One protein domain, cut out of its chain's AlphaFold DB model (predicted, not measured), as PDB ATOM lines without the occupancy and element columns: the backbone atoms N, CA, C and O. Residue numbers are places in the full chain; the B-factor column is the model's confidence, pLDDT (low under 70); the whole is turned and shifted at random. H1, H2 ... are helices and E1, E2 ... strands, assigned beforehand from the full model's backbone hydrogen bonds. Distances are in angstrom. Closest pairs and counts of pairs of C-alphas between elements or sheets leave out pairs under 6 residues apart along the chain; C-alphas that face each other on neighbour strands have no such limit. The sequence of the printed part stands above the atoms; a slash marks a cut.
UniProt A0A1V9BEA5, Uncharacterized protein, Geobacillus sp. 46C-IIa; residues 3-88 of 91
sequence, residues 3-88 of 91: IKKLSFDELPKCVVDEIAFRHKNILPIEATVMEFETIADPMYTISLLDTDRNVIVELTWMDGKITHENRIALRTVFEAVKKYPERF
ATOM      1  N   ILE A   3     222.174 198.428 229.633       93.31
ATOM      2  CA  ILE A   3     221.001 198.312 230.505       93.31
ATOM      3  C   ILE A   3     220.056 197.295 229.874       93.31
ATOM      4  O   ILE A   3     219.688 197.439 228.707       93.31
ATOM      5  N   LYS A   4     219.675 196.267 230.632       95.31
ATOM      6  CA  LYS A   4     218.791 195.195 230.165       95.31
ATOM      7  C   LYS A   4     217.670 194.987 231.170       95.31
ATOM      8  O   LYS A   4     217.928 194.858 232.365       95.31
ATOM      9  N   LYS A   5     216.432 194.927 230.680       95.62
ATOM     10  CA  LYS A   5     215.310 194.447 231.490       95.62
ATOM     11  C   LYS A   5     215.469 192.950 231.701       95.62
ATOM     12  O   LYS A   5     215.837 192.245 230.764       95.62
ATOM     13  N   LEU A   6     215.186 192.503 232.912       95.25
ATOM     14  CA  LEU A   6     215.234 191.104 233.302       95.25
ATOM     15  C   LEU A   6     213.849 190.645 233.739       95.25
ATOM     16  O   LEU A   6     213.080 191.414 234.324       95.25
ATOM     17  N   SER A   7     213.557 189.370 233.504       93.69
ATOM     18  CA  SER A   7     212.562 188.675 234.309       93.69
ATOM     19  C   SER A   7     213.060 188.573 235.750       93.69
ATOM     20  O   SER A   7     214.260 188.491 236.013       93.69
ATOM     21  N   PHE A   8     212.136 188.534 236.706       92.81
ATOM     22  CA  PHE A   8     212.492 188.361 238.114       92.81
ATOM     23  C   PHE A   8     213.185 187.011 238.372       92.81
ATOM     24  O   PHE A   8     214.066 186.929 239.221       92.81
ATOM     25  N   ASP A   9     212.853 185.983 237.586       92.50
ATOM     26  CA  ASP A   9     213.466 184.649 237.664       92.50
ATOM     27  C   ASP A   9     214.924 184.620 237.169       92.50
ATOM     28  O   ASP A   9     215.660 183.676 237.452       92.50
ATOM     29  N   GLU A  10     215.354 185.647 236.428       95.50
ATOM     30  CA  GLU A  10     216.730 185.795 235.937       95.50
ATOM     31  C   GLU A  10     217.628 186.537 236.938       95.50
ATOM     32  O   GLU A  10     218.831 186.685 236.705       95.50
ATOM     33  N   LEU A  11     217.069 187.020 238.054       95.25
ATOM     34  CA  LEU A  11     217.854 187.672 239.093       95.25
ATOM     35  C   LEU A  11     218.817 186.674 239.756       95.25
ATOM     36  O   LEU A  11     218.466 185.513 239.986       95.25
ATOM     37  N   PRO A  12     220.026 187.118 240.140       94.88
ATOM     38  CA  PRO A  12     220.938 186.275 240.895       94.88
ATOM     39  C   PRO A  12     220.292 185.789 242.188       94.88
ATOM     40  O   PRO A  12     219.642 186.554 242.902       94.88
ATOM     41  N   LYS A  13     220.556 184.529 242.542       94.94
ATOM     42  CA  LYS A  13     219.979 183.900 243.734       94.94
ATOM     43  C   LYS A  13     220.201 184.715 245.014       94.94
ATOM     44  O   LYS A  13     219.287 184.829 245.814       94.94
ATOM     45  N   CYS A  14     221.374 185.329 245.185       93.88
ATOM     46  CA  CYS A  14     221.657 186.169 246.353       93.88
ATOM     47  C   CYS A  14     220.727 187.389 246.465       93.88
ATOM     48  O   CYS A  14     220.338 187.754 247.570       93.88
ATOM     49  N   VAL A  15     220.335 187.985 245.335       95.00
ATOM     50  CA  VAL A  15     219.382 189.101 245.291       95.00
ATOM     51  C   VAL A  15     217.987 188.605 245.659       95.00
ATOM     52  O   VAL A  15     217.316 189.210 246.492       95.00
ATOM     53  N   VAL A  16     217.564 187.481 245.073       94.69
ATOM     54  CA  VAL A  16     216.251 186.875 245.338       94.69
ATOM     55  C   VAL A  16     216.115 186.470 246.808       94.69
ATOM     56  O   VAL A  16     215.107 186.790 247.434       94.69
ATOM     57  N   ASP A  17     217.140 185.827 247.371       94.75
ATOM     58  CA  ASP A  17     217.165 185.392 248.769       94.75
ATOM     59  C   ASP A  17     217.087 186.593 249.731       94.75
ATOM     60  O   ASP A  17     216.320 186.554 250.695       94.75
ATOM     61  N   GLU A  18     217.805 187.693 249.458       95.00
ATOM     62  CA  GLU A  18     217.712 188.911 250.278       95.00
ATOM     63  C   GLU A  18     216.308 189.531 250.211       95.00
ATOM     64  O   GLU A  18     215.747 189.935 251.235       95.00
ATOM     65  N   ILE A  19     215.719 189.603 249.014       94.19
ATOM     66  CA  ILE A  19     214.367 190.140 248.837       94.19
ATOM     67  C   ILE A  19     213.360 189.287 249.616       94.19
ATOM     68  O   ILE A  19     212.569 189.839 250.381       94.19
ATOM     69  N   ALA A  20     213.425 187.961 249.477       93.00
ATOM     70  CA  ALA A  20     212.549 187.023 250.175       93.00
ATOM     71  C   ALA A  20     212.735 187.059 251.704       93.00
ATOM     72  O   ALA A  20     211.782 186.858 252.460       93.00
ATOM     73  N   PHE A  21     213.947 187.349 252.182       94.19
ATOM     74  CA  PHE A  21     214.213 187.542 253.607       94.19
ATOM     75  C   PHE A  21     213.527 188.802 254.160       94.19
ATOM     76  O   PHE A  21     212.979 188.785 255.266       94.19
ATOM     77  N   ARG A  22     213.528 189.904 253.399       93.06
ATOM     78  CA  ARG A  22     212.978 191.203 253.836       93.06
ATOM     79  C   ARG A  22     211.475 191.354 253.606       93.06
ATOM     80  O   ARG A  22     210.817 192.075 254.375       93.06
ATOM     81  N   HIS A  23     210.953 190.698 252.574       92.00
ATOM     82  CA  HIS A  23     209.590 190.832 252.066       92.00
ATOM     83  C   HIS A  23     208.988 189.450 251.806       92.00
ATOM     84  O   HIS A  23     209.561 188.642 251.084       92.00
ATOM     85  N   LYS A  24     207.825 189.171 252.405       85.81
ATOM     86  CA  LYS A  24     207.224 187.829 252.379       85.81
ATOM     87  C   LYS A  24     206.300 187.633 251.182       85.81
ATOM     88  O   LYS A  24     206.496 186.697 250.416       85.81
ATOM     89  N   ASN A  25     205.324 188.522 251.014       93.31
ATOM     90  CA  ASN A  25     204.390 188.486 249.895       93.31
ATOM     91  C   ASN A  25     204.684 189.639 248.935       93.31
ATOM     92  O   ASN A  25     204.332 190.791 249.198       93.31
ATOM     93  N   ILE A  26     205.354 189.319 247.827       94.88
ATOM     94  CA  ILE A  26     205.745 190.300 246.815       94.88
ATOM     95  C   ILE A  26     205.128 190.002 245.453       94.88
ATOM     96  O   ILE A  26     204.945 188.846 245.075       94.88
ATOM     97  N   LEU A  27     204.859 191.062 244.697       95.50
ATOM     98  CA  LEU A  27     204.551 191.006 243.274       95.50
ATOM     99  C   LEU A  27     205.629 191.795 242.515       95.50
ATOM    100  O   LEU A  27     205.767 192.997 242.751       95.50
ATOM    101  N   PRO A  28     206.412 191.156 241.629       94.88
ATOM    102  CA  PRO A  28     207.398 191.854 240.810       94.88
ATOM    103  C   PRO A  28     206.752 192.933 239.934       94.88
ATOM    104  O   PRO A  28     205.716 192.685 239.317       94.88
ATOM    105  N   ILE A  29     207.373 194.113 239.855       95.50
ATOM    106  CA  ILE A  29     206.968 195.189 238.936       95.50
ATOM    107  C   ILE A  29     207.991 195.300 237.807       95.50
ATOM    108  O   ILE A  29     207.639 195.200 236.635       95.50
ATOM    109  N   GLU A  30     209.265 195.488 238.155       96.56
ATOM    110  CA  GLU A  30     210.350 195.636 237.187       96.56
ATOM    111  C   GLU A  30     211.674 195.146 237.776       96.56
ATOM    112  O   GLU A  30     211.962 195.357 238.952       96.56
ATOM    113  N   ALA A  31     212.503 194.519 236.948       97.31
ATOM    114  CA  ALA A  31     213.890 194.223 237.265       97.31
ATOM    115  C   ALA A  31     214.764 194.632 236.081       97.31
ATOM    116  O   ALA A  31     214.419 194.412 234.919       97.31
ATOM    117  N   THR A  32     215.889 195.271 236.369       97.38
ATOM    118  CA  THR A  32     216.843 195.726 235.358       97.38
ATOM    119  C   THR A  32     218.255 195.478 235.858       97.38
ATOM    120  O   THR A  32     218.551 195.704 237.030       97.38
ATOM    121  N   VAL A  33     219.129 195.033 234.961       96.50
ATOM    122  CA  VAL A  33     220.568 194.938 235.197       96.50
ATOM    123  C   VAL A  33     221.296 196.024 234.419       96.50
ATOM    124  O   VAL A  33     220.972 196.311 233.263       96.50
ATOM    125  N   MET A  34     222.282 196.625 235.070       95.06
ATOM    126  CA  MET A  34     223.213 197.579 234.491       95.06
ATOM    127  C   MET A  34     224.623 197.007 234.573       95.06
ATOM    128  O   MET A  34     225.181 196.816 235.653       95.06
ATOM    129  N   GLU A  35     225.189 196.743 233.404       92.25
ATOM    130  CA  GLU A  35     226.541 196.225 233.234       92.25
ATOM    131  C   GLU A  35     227.475 197.381 232.852       92.25
ATOM    132  O   GLU A  35     227.231 198.131 231.890       92.25
ATOM    133  N   PHE A  36     228.559 197.528 233.609       88.25
ATOM    134  CA  PHE A  36     229.603 198.516 233.360       88.25
ATOM    135  C   PHE A  36     230.849 197.809 232.831       88.25
ATOM    136  O   PHE A  36     231.230 196.759 233.325       88.25
ATOM    137  N   GLU A  37     231.516 198.398 231.842       84.69
ATOM    138  CA  GLU A  37     232.716 197.796 231.231       84.69
ATOM    139  C   GLU A  37     233.909 197.731 232.197       84.69
ATOM    140  O   GLU A  37     234.813 196.921 232.018       84.69
ATOM    141  N   THR A  38     233.917 198.586 233.221       82.31
ATOM    142  CA  THR A  38     235.023 198.755 234.169       82.31
ATOM    143  C   THR A  38     234.739 198.190 235.561       82.31
ATOM    144  O   THR A  38     235.634 198.206 236.402       82.31
ATOM    145  N   ILE A  39     233.518 197.712 235.824       80.50
ATOM    146  CA  ILE A  39     233.109 197.157 237.121       80.50
ATOM    147  C   ILE A  39     232.753 195.692 236.897       80.50
ATOM    148  O   ILE A  39     231.947 195.381 236.025       80.50
ATOM    149  N   ALA A  40     233.382 194.801 237.664       79.00
ATOM    150  CA  ALA A  40     233.196 193.361 237.507       79.00
ATOM    151  C   ALA A  40     231.778 192.911 237.894       79.00
ATOM    152  O   ALA A  40     231.216 192.038 237.237       79.00
ATOM    153  N   ASP A  41     231.205 193.531 238.928       86.06
ATOM    154  CA  ASP A  41     229.878 193.187 239.422       86.06
ATOM    155  C   ASP A  41     228.808 194.109 238.817       86.06
ATOM    156  O   ASP A  41     228.909 195.338 238.916       86.06
ATOM    157  N   PRO A  42     227.764 193.547 238.187       91.62
ATOM    158  CA  PRO A  42     226.668 194.340 237.660       91.62
ATOM    159  C   PRO A  42     225.806 194.921 238.786       91.62
ATOM    160  O   PRO A  42     225.661 194.346 239.868       91.62
ATOM    161  N   MET A  43     225.177 196.056 238.499       95.06
ATOM    162  CA  MET A  43     224.192 196.669 239.384       95.06
ATOM    163  C   MET A  43     222.792 196.210 238.982       95.06
ATOM    164  O   MET A  43     222.448 196.235 237.803       95.06
ATOM    165  N   TYR A  44     221.959 195.857 239.956       96.56
ATOM    166  CA  TYR A  44     220.564 195.501 239.714       96.56
ATOM    167  C   TYR A  44     219.646 196.534 240.345       96.56
ATOM    168  O   TYR A  44     219.812 196.885 241.510       96.56
ATOM    169  N   THR A  45     218.654 196.993 239.595       97.19
ATOM    170  CA  THR A  45     217.564 197.823 240.112       97.19
ATOM    171  C   THR A  45     216.272 197.037 240.026       97.19
ATOM    172  O   THR A  45     215.919 196.538 238.955       97.19
ATOM    173  N   ILE A  46     215.578 196.922 241.152       97.81
ATOM    174  CA  ILE A  46     214.379 196.106 241.298       97.81
ATOM    175  C   ILE A  46     213.261 196.966 241.877       97.81
ATOM    176  O   ILE A  46     213.456 197.660 242.871       97.81
ATOM    177  N   SER A  47     212.083 196.889 241.267       97.50
ATOM    178  CA  SER A  47     210.833 197.428 241.786       97.50
ATOM    179  C   SER A  47     209.851 196.287 242.023       97.50
ATOM    180  O   SER A  47     209.646 195.425 241.161       97.50
ATOM    181  N   LEU A  48     209.252 196.263 243.207       96.81
ATOM    182  CA  LEU A  48     208.286 195.250 243.613       96.81
ATOM    183  C   LEU A  48     207.177 195.869 244.456       96.81
ATOM    184  O   LEU A  48     207.359 196.894 245.109       96.81
ATOM    185  N   LEU A  49     206.020 195.225 244.461       97.06
ATOM    186  CA  LEU A  49     204.922 195.536 245.361       97.06
ATOM    187  C   LEU A  49     204.953 194.561 246.540       97.06
ATOM    188  O   LEU A  49     204.741 193.368 246.350       97.06
ATOM    189  N   ASP A  50     205.171 195.070 247.748       96.56
ATOM    190  CA  ASP A  50     205.005 194.328 249.001       96.56
ATOM    191  C   ASP A  50     203.540 194.452 249.444       96.56
ATOM    192  O   ASP A  50     203.089 195.514 249.898       96.56
ATOM    193  N   THR A  51     202.775 193.376 249.256       94.62
ATOM    194  CA  THR A  51     201.327 193.363 249.504       94.62
ATOM    195  C   THR A  51     200.989 193.260 250.987       94.62
ATOM    196  O   THR A  51     199.937 193.749 251.397       94.62
ATOM    197  N   ASP A  52     201.890 192.722 251.812       93.88
ATOM    198  CA  ASP A  52     201.700 192.680 253.265       93.88
ATOM    199  C   ASP A  52     201.783 194.086 253.865       93.88
ATOM    200  O   ASP A  52     201.016 194.452 254.759       93.88
ATOM    201  N   ARG A  53     202.722 194.900 253.368       94.25
ATOM    202  CA  ARG A  53     202.965 196.259 253.875       94.25
ATOM    203  C   ARG A  53     202.234 197.345 253.091       94.25
ATOM    204  O   ARG A  53     202.213 198.487 253.544       94.25
ATOM    205  N   ASN A  54     201.617 197.007 251.960       95.38
ATOM    206  CA  ASN A  54     200.979 197.951 251.038       95.38
ATOM    207  C   ASN A  54     201.938 199.060 250.570       95.38
ATOM    208  O   ASN A  54     201.591 200.248 250.564       95.38
ATOM    209  N   VAL A  55     203.158 198.674 250.189       96.69
ATOM    210  CA  VAL A  55     204.184 199.596 249.684       96.69
ATOM    211  C   VAL A  55     204.783 199.090 248.377       96.69
ATOM    212  O   VAL A  55     204.994 197.893 248.203       96.69
ATOM    213  N   ILE A  56     205.108 200.011 247.478       97.25
ATOM    214  CA  ILE A  56     206.041 199.756 246.381       97.25
ATOM    215  C   ILE A  56     207.449 199.942 246.944       97.25
ATOM    216  O   ILE A  56     207.727 200.949 247.599       97.25
ATOM    217  N   VAL A  57     208.318 198.966 246.724       97.31
ATOM    218  CA  VAL A  57     209.722 198.991 247.132       97.31
ATOM    219  C   VAL A  57     210.568 199.089 245.880       97.31
ATOM    220  O   VAL A  57     210.445 198.258 244.984       97.31
ATOM    221  N   GLU A  58     211.436 200.088 245.840       97.38
ATOM    222  CA  GLU A  58     212.441 200.260 244.796       97.38
ATOM    223  C   GLU A  58     213.807 200.094 245.446       97.38
ATOM    224  O   GLU A  58     214.130 200.803 246.398       97.38
ATOM    225  N   LEU A  59     214.606 199.148 244.975       96.94
ATOM    226  CA  LEU A  59     215.898 198.844 245.569       96.94
ATOM    227  C   LEU A  59     216.987 198.695 244.516       96.94
ATOM    228  O   LEU A  59     216.742 198.263 243.389       96.94
ATOM    229  N   THR A  60     218.204 199.028 244.928       97.06
ATOM    230  CA  THR A  60     219.418 198.874 244.135       97.06
ATOM    231  C   THR A  60     220.353 197.913 244.847       97.06
ATOM    232  O   THR A  60     220.725 198.142 246.000       97.06
ATOM    233  N   TRP A  61     220.754 196.856 244.148       95.88
ATOM    234  CA  TRP A  61     221.757 195.898 244.587       95.88
ATOM    235  C   TRP A  61     223.064 196.120 243.833       95.88
ATOM    236  O   TRP A  61     223.084 196.129 242.602       95.88
ATOM    237  N   MET A  62     224.156 196.279 244.571       94.38
ATOM    238  CA  MET A  62     225.503 196.472 244.034       94.38
ATOM    239  C   MET A  62     226.522 196.008 245.077       94.38
ATOM    240  O   MET A  62     226.271 196.130 246.277       94.38
ATOM    241  N   ASP A  63     227.658 195.465 244.636       90.44
ATOM    242  CA  ASP A  63     228.741 194.997 245.517       90.44
ATOM    243  C   ASP A  63     228.253 194.030 246.618       90.44
ATOM    244  O   ASP A  63     228.625 194.132 247.790       90.44
ATOM    245  N   GLY A  64     227.346 193.117 246.251       90.50
ATOM    246  CA  GLY A  64     226.830 192.076 247.146       90.50
ATOM    247  C   GLY A  64     225.874 192.557 248.245       90.50
ATOM    248  O   GLY A  64     225.654 191.823 249.207       90.50
ATOM    249  N   LYS A  65     225.317 193.770 248.140       93.88
ATOM    250  CA  LYS A  65     224.364 194.308 249.121       93.88
ATOM    251  C   LYS A  65     223.365 195.279 248.499       93.88
ATOM    252  O   LYS A  65     223.578 195.820 247.418       93.88
ATOM    253  N   ILE A  66     222.303 195.577 249.245       95.44
ATOM    254  CA  ILE A  66     221.394 196.683 248.926       95.44
ATOM    255  C   ILE A  66     222.082 198.005 249.286       95.44
ATOM    256  O   ILE A  66     222.412 198.243 250.449       95.44
ATOM    257  N   THR A  67     222.308 198.860 248.291       95.62
ATOM    258  CA  THR A  67     222.934 200.184 248.457       95.62
ATOM    259  C   THR A  67     221.912 201.310 248.525       95.62
ATOM    260  O   THR A  67     222.170 202.337 249.152       95.62
ATOM    261  N   HIS A  68     220.739 201.110 247.924       95.12
ATOM    262  CA  HIS A  68     219.617 202.035 247.992       95.12
ATOM    263  C   HIS A  68     218.308 201.269 248.142       95.12
ATOM    264  O   HIS A  68     218.126 200.226 247.519       95.12
ATOM    265  N   GLU A  69     217.403 201.796 248.958       96.31
ATOM    266  CA  GLU A  69     216.058 201.263 249.132       96.31
ATOM    267  C   GLU A  69     215.106 202.431 249.388       96.31
ATOM    268  O   GLU A  69     215.289 203.206 250.331       96.31
ATOM    269  N   ASN A  70     214.087 202.547 248.549       96.19
ATOM    270  CA  ASN A  70     212.992 203.484 248.693       96.19
ATOM    271  C   ASN A  70     211.687 202.710 248.893       96.19
ATOM    272  O   ASN A  70     211.494 201.623 248.346       96.19
ATOM    273  N   ARG A  71     210.782 203.268 249.697       95.88
ATOM    274  CA  ARG A  71     209.488 202.657 250.015       95.88
ATOM    275  C   ARG A  71     208.388 203.686 249.842       95.88
ATOM    276  O   ARG A  71     208.341 204.682 250.560       95.88
ATOM    277  N   ILE A  72     207.475 203.413 248.924       96.00
ATOM    278  CA  ILE A  72     206.376 204.302 248.575       96.00
ATOM    279  C   ILE A  72     205.080 203.639 249.021       96.00
ATOM    280  O   ILE A  72     204.690 202.597 248.500       96.00
ATOM    281  N   ALA A  73     204.385 204.235 249.989       96.69
ATOM    282  CA  ALA A  73     203.090 203.717 250.416       96.69
ATOM    283  C   ALA A  73     202.070 203.795 249.276       96.69
ATOM    284  O   ALA A  73     201.912 204.845 248.648       96.69
ATOM    285  N   LEU A  74     201.305 202.720 249.055       93.75
ATOM    286  CA  LEU A  74     200.253 202.707 248.033       93.75
ATOM    287  C   LEU A  74     199.229 203.822 248.251       93.75
ATOM    288  O   LEU A  74     198.752 204.426 247.295       93.75
ATOM    289  N   ARG A  75     198.943 204.163 249.513       94.50
ATOM    290  CA  ARG A  75     198.096 205.312 249.849       94.50
ATOM    291  C   ARG A  75     198.616 206.612 249.230       94.50
ATOM    292  O   ARG A  75     197.820 207.375 248.695       94.50
ATOM    293  N   THR A  76     199.924 206.855 249.275       94.06
ATOM    294  CA  THR A  76     200.543 208.043 248.672       94.06
ATOM    295  C   THR A  76     200.355 208.051 247.159       94.06
ATOM    296  O   THR A  76     200.034 209.092 246.593       94.06
ATOM    297  N   VAL A  77     200.476 206.887 246.511       91.81
ATOM    298  CA  VAL A  77     200.204 206.743 245.073       91.81
ATOM    299  C   VAL A  77     198.741 207.067 244.768       91.81
ATOM    300  O   VAL A  77     198.469 207.885 243.894       91.81
ATOM    301  N   PHE A  78     197.791 206.507 245.521       92.62
ATOM    302  CA  PHE A  78     196.365 206.787 245.327       92.62
ATOM    303  C   PHE A  78     196.012 208.260 245.552       92.62
ATOM    304  O   PHE A  78     195.242 208.835 244.782       92.62
ATOM    305  N   GLU A  79     196.577 208.892 246.581       95.12
ATOM    306  CA  GLU A  79     196.385 210.321 246.834       95.12
ATOM    307  C   GLU A  79     196.966 211.172 245.694       95.12
ATOM    308  O   GLU A  79     196.319 212.128 245.265       95.12
ATOM    309  N   ALA A  80     198.128 210.798 245.149       93.19
ATOM    310  CA  ALA A  80     198.726 211.472 244.000       93.19
ATOM    311  C   ALA A  80     197.874 211.321 242.729       93.19
ATOM    312  O   ALA A  80     197.616 212.321 242.061       93.19
ATOM    313  N   VAL A  81     197.378 210.114 242.437       94.06
ATOM    314  CA  VAL A  81     196.481 209.846 241.299       94.06
ATOM    315  C   VAL A  81     195.193 210.651 241.417       94.06
ATOM    316  O   VAL A  81     194.767 211.283 240.457       94.06
ATOM    317  N   LYS A  82     194.584 210.681 242.606       93.56
ATOM    318  CA  LYS A  82     193.359 211.451 242.843       93.56
ATOM    319  C   LYS A  82     193.585 212.955 242.687       93.56
ATOM    320  O   LYS A  82     192.695 213.663 242.227       93.56
ATOM    321  N   LYS A  83     194.745 213.450 243.123       95.25
ATOM    322  CA  LYS A  83     195.075 214.878 243.090       95.25
ATOM    323  C   LYS A  83     195.498 215.358 241.698       95.25
ATOM    324  O   LYS A  83     195.251 216.517 241.385       95.25
ATOM    325  N   TYR A  84     196.116 214.487 240.901       93.69
ATOM    326  CA  TYR A  84     196.683 214.805 239.585       93.69
ATOM    327  C   TYR A  84     196.360 213.716 238.540       93.69
ATOM    328  O   TYR A  84     197.283 213.105 237.992       93.69
ATOM    329  N   PRO A  85     195.077 213.418 238.265       91.25
ATOM    330  CA  PRO A  85     194.682 212.305 237.391       91.25
ATOM    331  C   PRO A  85     195.252 212.419 235.966       91.25
ATOM    332  O   PRO A  85     195.642 211.416 235.362       91.25
ATOM    333  N   GLU A  86     195.417 213.645 235.462       92.50
ATOM    334  CA  GLU A  86     195.974 213.938 234.141       92.50
ATOM    335  C   GLU A  86     197.414 213.439 233.966       92.50
ATOM    336  O   GLU A  86     197.825 213.100 232.856       92.50
ATOM    337  N   ARG A  87     198.183 213.341 235.061       88.50
ATOM    338  CA  ARG A  87     199.568 212.843 235.046       88.50
ATOM    339  C   ARG A  87     199.655 211.336 234.848       88.50
ATOM    340  O   ARG A  87     200.702 210.846 234.437       88.50
ATOM    341  N   PHE A  88     198.570 210.617 235.112       85.38
ATOM    342  CA  PHE A  88     198.518 209.159 235.038       85.38
ATOM    343  C   PHE A  88     197.731 208.660 233.828       85.38
ATOM    344  O   PHE A  88     197.524 207.459 233.694       85.38
TER     345      PHE A  88
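AT A GLANCE: This is residues 3 to 88 of the 91 residues of an uncharacterized protein of Geobacillus sp. 46C-IIa (UniProt A0A1V9BEA5). A twisted wall of five antiparallel strands, E1 to E5, has one helix, H1, over one face, and a short helical tail, H2 and H3, leads away from the sheet after E5. Residues 81 to 87 of this tail stick out, while the two hairpin ends of E2, E3 and E4, E5 lie toward the other end of the long axis. The printed part has 86 residues, with three named helices and five named strands in the order E1 H1 E2 E3 E4 E5 H2 H3; the sheet runs E1 E2 E3 E4 E5, and the class is mixed, helices and strands. The whole is only just loose, close to compact, with a radius of gyration of the C-alphas of 14.4 A, and it is elongated, spanning 44 by 28 by 21 A.

IN THESE COORDINATES: E1 is residues 3 to 6, 9.6 A long, from C-alpha 3 at (221.001, 198.312, 230.505). H1 is residues 13 to 22, 14.3 A. E2, residues 26 to 35, measures 25.5 A and bends by 63 degrees at residue 29. E3 is residues 43 to 50, 21.6 A, and E4 is residues 55 to 62, 22.3 A. E5, residues 65 to 73, measures 23.3 A, bends by 57 degrees at residue 68 and ends with C-alpha 73 at (203.090, 203.717, 250.416). H2 is residues 74 to 83, 14.1 A, and H3 is residues 85 to 88, 5.5 A, ending with C-alpha 88 at (198.518, 209.159, 235.038).

HOW THE PARTS SIT: E1 and E5 are the edge strands. E1 and E2 are antiparallel at 149 degrees, with N 4 and O 33 2.9 A apart, within hydrogen-bond range. E2 to E5 form a meander, each strand the antiparallel neighbour of the one before. In its three hairpins, N 27 and O 49 of E2 and E3 are 2.8 A apart, N 46 and O 59 of E3 and E4 2.9 A, and N 58 and O 70 of E4 and E5 2.9 A. H1 on one face makes two layers, a helix on a sheet, at a height over the sheet of 7.0 A. It is only just over E4, with 3 of its C-alphas falling on that strand, and runs slantwise to the strands, at 39 degrees to E4 on the local plane. The closest C-alphas of H1 and E4 are those of Val 15 and Trp 61, 7.2 A apart. H2 only grazes the sheet, with residues 74 to 77; its closest C-alphas with E4 are those of Leu 74 and Val 55, 5.3 A. H2 and H3 are close but not clearly touching, with the C-alphas of Val 81 and Phe 88 closest at 6.6 A. H3 is not on the sheet, and H1 and H2 are apart. Every O i to N i+4 pair is within hydrogen-bond range in H1 and H2; H3 is too short for such a pair.

THE WHOLE: The two C-alphas farthest apart are those of Thr 38 and Lys 82, 44.4 A. The printed part has no cut and no long link. Its mean pLDDT is 93.8, and no printed residue is under 70.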